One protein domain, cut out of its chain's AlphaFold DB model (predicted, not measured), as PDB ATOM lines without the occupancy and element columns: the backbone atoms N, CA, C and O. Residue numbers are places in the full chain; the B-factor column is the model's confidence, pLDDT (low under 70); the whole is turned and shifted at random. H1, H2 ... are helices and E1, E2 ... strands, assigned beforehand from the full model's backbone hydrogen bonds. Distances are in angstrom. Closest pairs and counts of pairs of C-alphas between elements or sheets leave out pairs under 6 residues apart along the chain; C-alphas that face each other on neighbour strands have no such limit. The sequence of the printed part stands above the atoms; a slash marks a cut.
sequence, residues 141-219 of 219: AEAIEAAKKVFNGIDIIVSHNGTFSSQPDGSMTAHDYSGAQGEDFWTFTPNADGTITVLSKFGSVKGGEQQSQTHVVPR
ATOM      1  N   ALA A 141     -19.924 -38.137 -41.792       89.69
ATOM      2  CA  ALA A 141     -20.657 -36.880 -41.683       89.69
ATOM      3  C   ALA A 141     -20.472 -36.214 -40.308       89.69
ATOM      4  O   ALA A 141     -20.173 -35.023 -40.251       89.69
ATOM      5  N   GLU A 142     -20.571 -36.984 -39.218       91.25
ATOM      6  CA  GLU A 142     -20.341 -36.487 -37.852       91.25
ATOM      7  C   GLU A 142     -18.904 -35.974 -37.669       91.25
ATOM      8  O   GLU A 142     -18.698 -34.936 -37.045       91.25
ATOM      9  N   ALA A 143     -17.903 -36.652 -38.240       89.75
ATOM     10  CA  ALA A 143     -16.517 -36.183 -38.188       89.75
ATOM     11  C   ALA A 143     -16.308 -34.878 -38.968       89.75
ATOM     12  O   ALA A 143     -15.633 -33.974 -38.477       89.75
ATOM     13  N   ILE A 144     -16.909 -34.744 -40.155       88.12
ATOM     14  CA  ILE A 144     -16.846 -33.506 -40.946       88.12
ATOM     15  C   ILE A 144     -17.508 -32.353 -40.186       88.12
ATOM     16  O   ILE A 144     -16.952 -31.258 -40.112       88.12
ATOM     17  N   GLU A 145     -18.680 -32.582 -39.594       89.31
ATOM     18  CA  GLU A 145     -19.370 -31.562 -38.804       89.31
ATOM     19  C   GLU A 145     -18.575 -31.180 -37.550       89.31
ATOM     20  O   GLU A 145     -18.452 -29.995 -37.225       89.31
ATOM     21  N   ALA A 146     -17.976 -32.161 -36.871       89.56
ATOM     22  CA  ALA A 146     -17.123 -31.911 -35.721       89.56
ATOM     23  C   ALA A 146     -15.877 -31.105 -36.089       89.56
ATOM     24  O   ALA A 146     -15.562 -30.134 -35.400       89.56
ATOM     25  N   ALA A 147     -15.224 -31.425 -37.205       87.06
ATOM     26  CA  ALA A 147     -14.122 -30.624 -37.722       87.06
ATOM     27  C   ALA A 147     -14.575 -29.186 -38.020       87.06
ATOM     28  O   ALA A 147     -13.959 -28.238 -37.543       87.06
ATOM     29  N   LYS A 148     -15.709 -29.003 -38.708       87.00
ATOM     30  CA  LYS A 148     -16.265 -27.665 -38.975       87.00
ATOM     31  C   LYS A 148     -16.478 -26.869 -37.693       87.00
ATOM     32  O   LYS A 148     -16.098 -25.706 -37.643       87.00
ATOM     33  N   LYS A 149     -17.042 -27.474 -36.646       86.62
ATOM     34  CA  LYS A 149     -17.251 -26.797 -35.355       86.62
ATOM     35  C   LYS A 149     -15.927 -26.398 -34.692       86.62
ATOM     36  O   LYS A 149     -15.827 -25.283 -34.192       86.62
ATOM     37  N   VAL A 150     -14.911 -27.264 -34.731       85.38
ATOM     38  CA  VAL A 150     -13.578 -26.989 -34.159       85.38
ATOM     39  C   VAL A 150     -12.848 -25.872 -34.911       85.38
ATOM     40  O   VAL A 150     -12.186 -25.043 -34.292       85.38
ATOM     41  N   PHE A 151     -13.002 -25.805 -36.233       81.94
ATOM     42  CA  PHE A 151     -12.302 -24.848 -37.094       81.94
ATOM     43  C   PHE A 151     -13.186 -23.679 -37.545       81.94
ATOM     44  O   PHE A 151     -13.011 -23.163 -38.647       81.94
ATOM     45  N   ASN A 152     -14.133 -23.241 -36.708       83.31
ATOM     46  CA  ASN A 152     -14.978 -22.059 -36.947       83.31
ATOM     47  C   ASN A 152     -15.689 -22.052 -38.319       83.31
ATOM     48  O   ASN A 152     -15.794 -21.023 -38.982       83.31
ATOM     49  N   GLY A 153     -16.177 -23.212 -38.753       74.81
ATOM     50  CA  GLY A 153     -16.908 -23.411 -40.005       74.81
ATOM     51  C   GLY A 153     -16.032 -23.705 -41.226       74.81
ATOM     52  O   GLY A 153     -16.577 -23.904 -42.311       74.81
ATOM     53  N   ILE A 154     -14.706 -23.762 -41.079       69.88
ATOM     54  CA  ILE A 154     -13.798 -24.068 -42.190       69.88
ATOM     55  C   ILE A 154     -13.840 -25.572 -42.482       69.88
ATOM     56  O   ILE A 154     -13.577 -26.403 -41.612       69.88
ATOM     57  N   ASP A 155     -14.149 -25.929 -43.731       74.06
ATOM     58  CA  ASP A 155     -14.230 -27.320 -44.183       74.06
ATOM     59  C   ASP A 155     -12.844 -27.877 -44.536       74.06
ATOM     60  O   ASP A 155     -12.568 -28.201 -45.690       74.06
ATOM     61  N   ILE A 156     -11.936 -27.922 -43.557       70.88
ATOM     62  CA  ILE A 156     -10.529 -28.259 -43.813       70.88
ATOM     63  C   ILE A 156     -10.385 -29.675 -44.392       70.88
ATOM     64  O   ILE A 156      -9.750 -29.869 -45.418       70.88
ATOM     65  N   ILE A 157     -11.069 -30.674 -43.835       69.88
ATOM     66  CA  ILE A 157     -10.819 -32.076 -44.202       69.88
ATOM     67  C   ILE A 157     -11.329 -32.390 -45.613       69.88
ATOM     68  O   ILE A 157     -10.652 -33.060 -46.394       69.88
ATOM     69  N   VAL A 158     -12.519 -31.889 -45.963       70.19
ATOM     70  CA  VAL A 158     -13.110 -32.111 -47.290       70.19
ATOM     71  C   VAL A 158     -12.386 -31.284 -48.348       70.19
ATOM     72  O   VAL A 158     -12.101 -31.803 -49.427       70.19
ATOM     73  N   SER A 159     -12.034 -30.032 -48.036       63.84
ATOM     74  CA  SER A 159     -11.325 -29.147 -48.977       63.84
ATOM     75  C   SER A 159      -9.958 -29.692 -49.375       63.84
ATOM     76  O   SER A 159      -9.474 -29.405 -50.469       63.84
ATOM     77  N   HIS A 160      -9.364 -30.506 -48.511       64.75
ATOM     78  CA  HIS A 160      -8.038 -31.055 -48.709       64.75
ATOM     79  C   HIS A 160      -8.016 -32.531 -49.157       64.75
ATOM     80  O   HIS A 160      -6.953 -33.126 -49.305       64.75
ATOM     81  N   ASN A 161      -9.180 -33.111 -49.477       68.38
ATOM     82  CA  ASN A 161      -9.308 -34.507 -49.919       68.38
ATOM     83  C   ASN A 161      -8.761 -35.513 -48.885       68.38
ATOM     84  O   ASN A 161      -8.106 -36.499 -49.239       68.38
ATOM     85  N   GLY A 162      -9.035 -35.253 -47.603       76.56
ATOM     86  CA  GLY A 162      -8.605 -36.116 -46.513       76.56
ATOM     87  C   GLY A 162      -9.204 -37.525 -46.605       76.56
ATOM     88  O   GLY A 162     -10.357 -37.713 -47.003       76.56
ATOM     89  N   THR A 163      -8.417 -38.535 -46.234       86.56
ATOM     90  CA  THR A 163      -8.853 -39.940 -46.212       86.56
ATOM     91  C   THR A 163      -9.374 -40.304 -44.829       86.56
ATOM     92  O   THR A 163      -8.644 -40.177 -43.847       86.56
ATOM     93  N   PHE A 164     -10.614 -40.790 -44.755       89.81
ATOM     94  CA  PHE A 164     -11.241 -41.238 -43.512       89.81
ATOM     95  C   PHE A 164     -11.041 -42.739 -43.293       89.81
ATOM     96  O   PHE A 164     -11.184 -43.526 -44.227       89.81
ATOM     97  N   SER A 165     -10.754 -43.137 -42.054       91.69
ATOM     98  CA  SER A 165     -10.681 -44.542 -41.635       91.69
ATOM     99  C   SER A 165     -11.435 -44.754 -40.327       91.69
ATOM    100  O   SER A 165     -11.149 -44.108 -39.320       91.69
ATOM    101  N   SER A 166     -12.401 -45.667 -40.333       92.62
ATOM    102  CA  SER A 166     -13.108 -46.107 -39.128       92.62
ATOM    103  C   SER A 166     -12.242 -47.080 -38.329       92.62
ATOM    104  O   SER A 166     -11.605 -47.965 -38.901       92.62
ATOM    105  N   GLN A 167     -12.245 -46.936 -37.007       92.75
ATOM    106  CA  GLN A 167     -11.453 -47.757 -36.097       92.75
ATOM    107  C   GLN A 167     -12.335 -48.766 -35.336       92.75
ATOM    108  O   GLN A 167     -13.532 -48.521 -35.149       92.75
ATOM    109  N   PRO A 168     -11.776 -49.897 -34.858       87.44
ATOM    110  CA  PRO A 168     -12.536 -50.916 -34.124       87.44
ATOM    111  C   PRO A 168     -13.170 -50.421 -32.817       87.44
ATOM    112  O   PRO A 168     -14.130 -51.015 -32.336       87.44
ATOM    113  N   ASP A 169     -12.640 -49.345 -32.234       86.19
ATOM    114  CA  ASP A 169     -13.153 -48.715 -31.014       86.19
ATOM    115  C   ASP A 169     -14.328 -47.750 -31.270       86.19
ATOM    116  O   ASP A 169     -14.818 -47.114 -30.337       86.19
ATOM    117  N   GLY A 170     -14.781 -47.633 -32.525       89.56
ATOM    118  CA  GLY A 170     -15.839 -46.717 -32.947       89.56
ATOM    119  C   GLY A 170     -15.359 -45.287 -33.205       89.56
ATOM    120  O   GLY A 170     -16.176 -44.445 -33.591       89.56
ATOM    121  N   SER A 171     -14.069 -44.997 -33.017       93.00
ATOM    122  CA  SER A 171     -13.467 -43.733 -33.430       93.00
ATOM    123  C   SER A 171     -13.272 -43.670 -34.943       93.00
ATOM    124  O   SER A 171     -13.427 -44.655 -35.674       93.00
ATOM    125  N   MET A 172     -12.948 -42.481 -35.429       93.38
ATOM    126  CA  MET A 172     -12.579 -42.272 -36.818       93.38
ATOM    127  C   MET A 172     -11.339 -41.410 -36.901       93.38
ATOM    128  O   MET A 172     -11.188 -40.457 -36.141       93.38
ATOM    129  N   THR A 173     -10.471 -41.727 -37.848       92.50
ATOM    130  CA  THR A 173      -9.317 -40.901 -38.177       92.50
ATOM    131  C   THR A 173      -9.491 -40.272 -39.548       92.50
ATOM    132  O   THR A 173     -10.138 -40.846 -40.427       92.50
ATOM    133  N   ALA A 174      -8.930 -39.082 -39.724       89.81
ATOM    134  CA  ALA A 174      -8.793 -38.440 -41.021       89.81
ATOM    135  C   ALA A 174      -7.336 -38.027 -41.222       89.81
ATOM    136  O   ALA A 174      -6.710 -37.517 -40.294       89.81
ATOM    137  N   HIS A 175      -6.818 -38.255 -42.423       86.69
ATOM    138  CA  HIS A 175      -5.453 -37.902 -42.812       86.69
ATOM    139  C   HIS A 175      -5.497 -36.976 -44.015       86.69
ATOM    140  O   HIS A 175      -6.198 -37.280 -44.984       86.69
ATOM    141  N   ASP A 176      -4.738 -35.891 -43.973       83.44
ATOM    142  CA  ASP A 176      -4.560 -34.971 -45.085       83.44
ATOM    143  C   ASP A 176      -3.071 -34.732 -45.374       83.44
ATOM    144  O   ASP A 176      -2.265 -34.497 -44.478       83.44
ATOM    145  N   TYR A 177      -2.721 -34.779 -46.659       74.38
ATOM    146  CA  TYR A 177      -1.367 -34.577 -47.184       74.38
ATOM    147  C   TYR A 177      -1.254 -33.316 -48.051       74.38
ATOM    148  O   TYR A 177      -0.260 -33.129 -48.752       74.38
ATOM    149  N   SER A 178      -2.293 -32.482 -48.085       69.50
ATOM    150  CA  SER A 178      -2.348 -31.278 -48.913       69.50
ATOM    151  C   SER A 178      -1.516 -30.117 -48.353       69.50
ATOM    152  O   SER A 178      -1.197 -29.175 -49.088       69.50
ATOM    153  N   GLY A 179      -1.169 -30.182 -47.062       61.53
ATOM    154  CA  GLY A 179      -0.320 -29.217 -46.383       61.53
ATOM    155  C   GLY A 179       1.045 -29.108 -47.053       61.53
ATOM    156  O   GLY A 179       1.571 -30.071 -47.608       61.53
ATOM    157  N   ALA A 180       1.633 -27.908 -47.010       57.44
ATOM    158  CA  ALA A 180       2.798 -27.585 -47.826       57.44
ATOM    159  C   ALA A 180       3.941 -28.599 -47.673       57.44
ATOM    160  O   ALA A 180       4.623 -28.828 -48.667       57.44
ATOM    161  N   GLN A 181       4.175 -29.176 -46.481       62.72
ATOM    162  CA  GLN A 181       5.283 -30.112 -46.230       62.72
ATOM    163  C   GLN A 181       5.059 -31.004 -44.967       62.72
ATOM    164  O   GLN A 181       5.995 -31.220 -44.199       62.72
ATOM    165  N   GLY A 182       3.839 -31.501 -44.709       68.69
ATOM    166  CA  GLY A 182       3.522 -32.342 -43.536       68.69
ATOM    167  C   GLY A 182       2.176 -33.072 -43.656       68.69
ATOM    168  O   GLY A 182       1.341 -32.676 -44.462       68.69
ATOM    169  N   GLU A 183       2.000 -34.154 -42.892       77.75
ATOM    170  CA  GLU A 183       0.720 -34.864 -42.759       77.75
ATOM    171  C   GLU A 183      -0.075 -34.249 -41.605       77.75
ATOM    172  O   GLU A 183       0.406 -34.208 -40.469       77.75
ATOM    173  N   ASP A 184      -1.280 -33.784 -41.911       82.44
ATOM    174  CA  ASP A 184      -2.252 -33.353 -40.920       82.44
ATOM    175  C   ASP A 184      -3.155 -34.533 -40.564       82.44
ATOM    176  O   ASP A 184      -3.619 -35.291 -41.422       82.44
ATOM    177  N   PHE A 185      -3.386 -34.713 -39.271       86.50
ATOM    178  CA  PHE A 185      -4.071 -35.875 -38.734       86.50
ATOM    179  C   PHE A 185      -5.139 -35.463 -37.732       86.50
ATOM    180  O   PHE A 185      -4.875 -34.716 -36.787       86.50
ATOM    181  N   TRP A 186      -6.337 -36.021 -37.889       90.12
ATOM    182  CA  TRP A 186      -7.442 -35.851 -36.955       90.12
ATOM    183  C   TRP A 186      -7.904 -37.192 -36.401       90.12
ATOM    184  O   TRP A 186      -8.013 -38.173 -37.133       90.12
ATOM    185  N   THR A 187      -8.231 -37.226 -35.111       92.69
ATOM    186  CA  THR A 187      -8.928 -38.341 -34.456       92.69
ATOM    187  C   THR A 187     -10.222 -37.842 -33.835       92.69
ATOM    188  O   THR A 187     -10.222 -36.883 -33.065       92.69
ATOM    189  N   PHE A 188     -11.315 -38.527 -34.151       93.12
ATOM    190  CA  PHE A 188     -12.659 -38.285 -33.651       93.12
ATOM    191  C   PHE A 188     -13.044 -39.436 -32.728       93.12
ATOM    192  O   PHE A 188     -13.364 -40.529 -33.196       93.12
ATOM    193  N   THR A 189     -13.005 -39.204 -31.419       94.44
ATOM    194  CA  THR A 189     -13.328 -40.226 -30.416       94.44
ATOM    195  C   THR A 189     -14.736 -39.990 -29.876       94.44
ATOM    196  O   THR A 189     -14.993 -38.911 -29.334       94.44
ATOM    197  N   PRO A 190     -15.659 -40.959 -30.005       92.56
ATOM    198  CA  PRO A 190     -16.990 -40.829 -29.445       92.56
ATOM    199  C   PRO A 190     -16.953 -41.033 -27.929       92.56
ATOM    200  O   PRO A 190     -16.301 -41.945 -27.422       92.56
ATOM    201  N   ASN A 191     -17.691 -40.202 -27.208       90.50
ATOM    202  CA  ASN A 191     -17.840 -40.281 -25.763       90.50
ATOM    203  C   ASN A 191     -19.215 -40.869 -25.398       90.50
ATOM    204  O   ASN A 191     -20.169 -40.829 -26.181       90.50
ATOM    205  N   ALA A 192     -19.326 -41.413 -24.183       86.56
ATOM    206  CA  ALA A 192     -20.559 -42.036 -23.691       86.56
ATOM    207  C   ALA A 192     -21.717 -41.041 -23.483       86.56
ATOM    208  O   ALA A 192     -22.874 -41.447 -23.460       86.56
ATOM    209  N   ASP A 193     -21.416 -39.749 -23.354       86.75
ATOM    210  CA  ASP A 193     -22.386 -38.656 -23.219       86.75
ATOM    211  C   ASP A 193     -22.948 -38.169 -24.570       86.75
ATOM    212  O   ASP A 193     -23.692 -37.191 -24.618       86.75
ATOM    213  N   GLY A 194     -22.596 -38.835 -25.675       86.38
ATOM    214  CA  GLY A 194     -23.019 -38.446 -27.020       86.38
ATOM    215  C   GLY A 194     -22.167 -37.341 -27.645       86.38
ATOM    216  O   GLY A 194     -22.503 -36.864 -28.724       86.38
ATOM    217  N   THR A 195     -21.059 -36.946 -27.021       91.00
ATOM    218  CA  THR A 195     -20.141 -35.946 -27.580       91.00
ATOM    219  C   THR A 195     -18.997 -36.604 -28.356       91.00
ATOM    220  O   THR A 195     -18.762 -37.810 -28.255       91.00
ATOM    221  N   ILE A 196     -18.282 -35.818 -29.161       91.88
ATOM    222  CA  ILE A 196     -17.074 -36.231 -29.881       91.88
ATOM    223  C   ILE A 196     -15.897 -35.396 -29.379       91.88
ATOM    224  O   ILE A 196     -15.955 -34.164 -29.354       91.88
ATOM    225  N   THR A 197     -14.813 -36.066 -29.001       92.06
ATOM    226  CA  THR A 197     -13.510 -35.434 -28.767       92.06
ATOM    227  C   THR A 197     -12.754 -35.371 -30.086       92.06
ATOM    228  O   THR A 197     -12.618 -36.394 -30.757       92.06
ATOM    229  N   VAL A 198     -12.245 -34.190 -30.443       91.56
ATOM    230  CA  VAL A 198     -11.458 -33.996 -31.665       91.56
ATOM    231  C   VAL A 198     -10.014 -33.708 -31.286       91.56
ATOM    232  O   VAL A 198      -9.701 -32.686 -30.666       91.56
ATOM    233  N   LEU A 199      -9.123 -34.614 -31.672       90.06
ATOM    234  CA  LEU A 199      -7.688 -34.399 -31.610       90.06
ATOM    235  C   LEU A 199      -7.183 -34.033 -32.999       90.06
ATOM    236  O   LEU A 199      -7.445 -34.771 -33.941       90.06
ATOM    237  N   SER A 200      -6.449 -32.930 -33.111       86.62
ATOM    238  CA  SER A 200      -5.855 -32.464 -34.366       86.62
ATOM    239  C   SER A 200      -4.348 -32.338 -34.197       86.62
ATOM    240  O   SER A 200      -3.876 -31.743 -33.224       86.62
ATOM    241  N   LYS A 201      -3.592 -32.888 -35.136       84.31
ATOM    242  CA  LYS A 201      -2.138 -32.799 -35.217       84.31
ATOM    243  C   LYS A 201      -1.785 -32.218 -36.572       84.31
ATOM    244  O   LYS A 201      -2.166 -32.787 -37.586       84.31
ATOM    245  N   PHE A 202      -1.079 -31.098 -36.565       80.44
ATOM    246  CA  PHE A 202      -0.652 -30.414 -37.776       80.44
ATOM    247  C   PHE A 202       0.847 -30.604 -37.978       80.44
ATOM    248  O   PHE A 202       1.650 -30.287 -37.088       80.44
ATOM    249  N   GLY A 203       1.219 -31.133 -39.139       68.69
ATOM    250  CA  GLY A 203       2.610 -31.371 -39.502       68.69
ATOM    251  C   GLY A 203       3.292 -30.089 -39.988       68.69
ATOM    252  O   GLY A 203       2.795 -29.413 -40.886       68.69
ATOM    253  N   SER A 204       4.474 -29.758 -39.449       60.47
ATOM    254  CA  SER A 204       5.319 -28.670 -39.971       60.47
ATOM    255  C   SER A 204       6.763 -29.109 -40.223       60.47
ATOM    256  O   SER A 204       7.401 -29.765 -39.401       60.47
ATOM    257  N   VAL A 205       7.321 -28.642 -41.339       53.53
ATOM    258  CA  VAL A 205       8.681 -28.914 -41.846       53.53
ATOM    259  C   VAL A 205       9.831 -28.418 -40.987       53.53
ATOM    260  O   VAL A 205      10.973 -28.820 -41.198       53.53
ATOM    261  N   LYS A 206       9.563 -27.536 -40.025       58.81
ATOM    262  CA  LYS A 206      10.591 -26.996 -39.124       58.81
ATOM    263  C   LYS A 206      10.579 -27.646 -37.737       58.81
ATOM    264  O   LYS A 206      11.016 -27.024 -36.776       58.81
ATOM    265  N   GLY A 207      10.100 -28.889 -37.640       53.75
ATOM    266  CA  GLY A 207      10.224 -29.708 -36.429       53.75
ATOM    267  C   GLY A 207       9.259 -29.347 -35.297       53.75
ATOM    268  O   GLY A 207       9.503 -29.723 -34.157       53.75
ATOM    269  N   GLY A 208       8.177 -28.622 -35.593       55.59
ATOM    270  CA  GLY A 208       7.111 -28.349 -34.631       55.59
ATOM    271  C   GLY A 208       5.851 -29.126 -34.991       55.59
ATOM    272  O   GLY A 208       5.160 -28.741 -35.930       55.59
ATOM    273  N   GLU A 209       5.546 -30.194 -34.254       62.41
ATOM    274  CA  GLU A 209       4.204 -30.786 -34.253       62.41
ATOM    275  C   GLU A 209       3.292 -29.846 -33.456       62.41
ATOM    276  O   GLU A 209       3.504 -29.632 -32.260       62.41
ATOM    277  N   GLN A 210       2.301 -29.240 -34.113       63.12
ATOM    278  CA  GLN A 210       1.261 -28.504 -33.398       63.12
ATOM    279  C   GLN A 210       0.101 -29.453 -33.132       63.12
ATOM    280  O   GLN A 210      -0.657 -29.805 -34.034       63.12
ATOM    281  N   GLN A 211      -0.032 -29.874 -31.878       67.56
ATOM    282  CA  GLN A 211      -1.167 -30.659 -31.419       67.56
ATOM    283  C   GLN A 211      -2.180 -29.732 -30.752       67.56
ATOM    284  O   GLN A 211      -1.850 -28.983 -29.833       67.56
ATOM    285  N   SER A 212      -3.429 -29.802 -31.196       68.56
ATOM    286  CA  SER A 212      -4.558 -29.176 -30.518       68.56
ATOM    287  C   SER A 212      -5.580 -30.248 -30.164       68.56
ATOM    288  O   SER A 212      -5.941 -31.099 -30.979       68.56
ATOM    289  N   GLN A 213      -6.030 -30.232 -28.914       76.00
ATOM    290  CA  GLN A 213      -7.131 -31.062 -28.452       76.00
ATOM    291  C   GLN A 213      -8.297 -30.136 -28.154       76.00
ATOM    292  O   GLN A 213      -8.205 -29.284 -27.273       76.00
ATOM    293  N   THR A 214      -9.385 -30.298 -28.899       76.06
ATOM    294  CA  THR A 214     -10.625 -29.585 -28.612       76.06
ATOM    295  C   THR A 214     -11.615 -30.584 -28.049       76.06
ATOM    296  O   THR A 214     -11.950 -31.595 -28.674       76.06
ATOM    297  N   HIS A 215     -12.044 -30.317 -26.821       63.00
ATOM    298  CA  HIS A 215     -13.001 -31.157 -26.132       63.00
ATOM    299  C   HIS A 215     -14.421 -30.729 -26.488       63.00
ATOM    300  O   HIS A 215     -14.768 -29.557 -26.370       63.00
ATOM    301  N   VAL A 216     -15.238 -31.731 -26.812       62.41
ATOM    302  CA  VAL A 216     -16.702 -31.681 -26.823       62.41
ATOM    303  C   VAL A 216     -17.319 -30.979 -28.035       62.41
ATOM    304  O   VAL A 216     -17.670 -29.803 -28.006       62.41
ATOM    305  N   VAL A 217     -17.572 -31.765 -29.081       67.50
ATOM    306  CA  VAL A 217     -18.597 -31.456 -30.079       67.50
ATOM    307  C   VAL A 217     -19.852 -32.289 -29.784       67.50
ATOM    308  O   VAL A 217     -19.755 -33.517 -29.810       67.50
ATOM    309  N   PRO A 218     -21.025 -31.685 -29.524       71.81
ATOM    310  CA  PRO A 218     -22.275 -32.436 -29.446       71.81
ATOM    311  C   PRO A 218     -22.647 -33.012 -30.822       71.81
ATOM    312  O   PRO A 218     -22.524 -32.309 -31.837       71.81
ATOM    313  N   ARG A 219     -23.056 -34.287 -30.822       71.00
ATOM    314  CA  ARG A 219     -23.619 -35.002 -31.977       71.00
ATOM    315  C   ARG A 219     -25.052 -34.596 -32.279       71.00
ATOM    316  O   ARG A 219     -25.763 -34.205 -31.327       71.00
TER     317      ARG A 219
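AT A GLANCE: This is residues 141 to 219 of the 219 residues of an uncharacterized protein of Latilactobacillus sakei (UniProt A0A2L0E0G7). A twisted sheet of five strands forms a wall, with helix H1 and the short helix H2 packed over one face and the other face bare. The strands follow one another back and forth in chain order, from the short edge strand E1 to the long edge strand E5, and the longest axis runs along E4 and E5 between the links at their ends. The printed part has 79 residues, with two named helices and then five named strands along the chain, H1 H2 E1 E2 E3 E4 E5; the sheet's order is E1 E2 E3 E4 E5, all antiparallel. The class is mixed, helices and strands, and the whole is compact, with a radius of gyration of the C-alphas of 12.3 A and spans of 38 by 27 by 22 A.

IN THESE COORDINATES: In the sheet, E5 is residues 210 to 218, 24.2 A from first to last C-alpha, and E4 is residues 195 to 202, 22.7 A. E3 is residues 184 to 190, 20.1 A; E2 is residues 172 to 176, 13.6 A; E1 is residues 163 to 166, 10.3 A. H1, residues 141 to 150, is 14.3 A long and begins at C-alpha 141, (-20.657, -36.880, -41.683). H2 is residues 156 to 159, 5.3 A. E5 ends at C-alpha 218, (-22.275, -32.436, -29.446).

HOW THE PARTS SIT: The strands form a meander, each the antiparallel neighbour of the one before, and each successive pair is a hairpin. E3 and E4 stand at 166 degrees between directions, with N 187 and O 199 at 2.8 A. E4 and E5 stand at 163 degrees, with N 200 and O 212 at 2.9 A. E2 and E3 stand at 168 degrees, with N 174 and O 186 at 2.9 A. E1 and E2 stand at 165 degrees, with N 165 and O 173 at 2.9 A. E1 and E5 are apart. H1 is on the sheet, making two layers, a helix on one face of a sheet; its closest C-alphas to E5 are those of Ala 146 and Val 217, 5.8 A apart. H2 is on the same face, at a height over the sheet of 8.9 A, and only just over E2, on which 3 of its 4 C-alphas fall. H1 and H2 touch, their closest C-alphas being those of Ile 144 and Ile 157, 7.0 A apart. In H1 every O i to N i+4 pair is within hydrogen-bond range; H2 is too short for such a pair.

THE WHOLE: The two C-alphas farthest apart are those of Asp 193 and Lys 206, 38.4 A. The printed part has no cut and no long link, and Arg 219 is the chain's last residue. The mean pLDDT of the printed part is 79.4; 23 residues are under 70, among them 178 to 182 and 203 to 212.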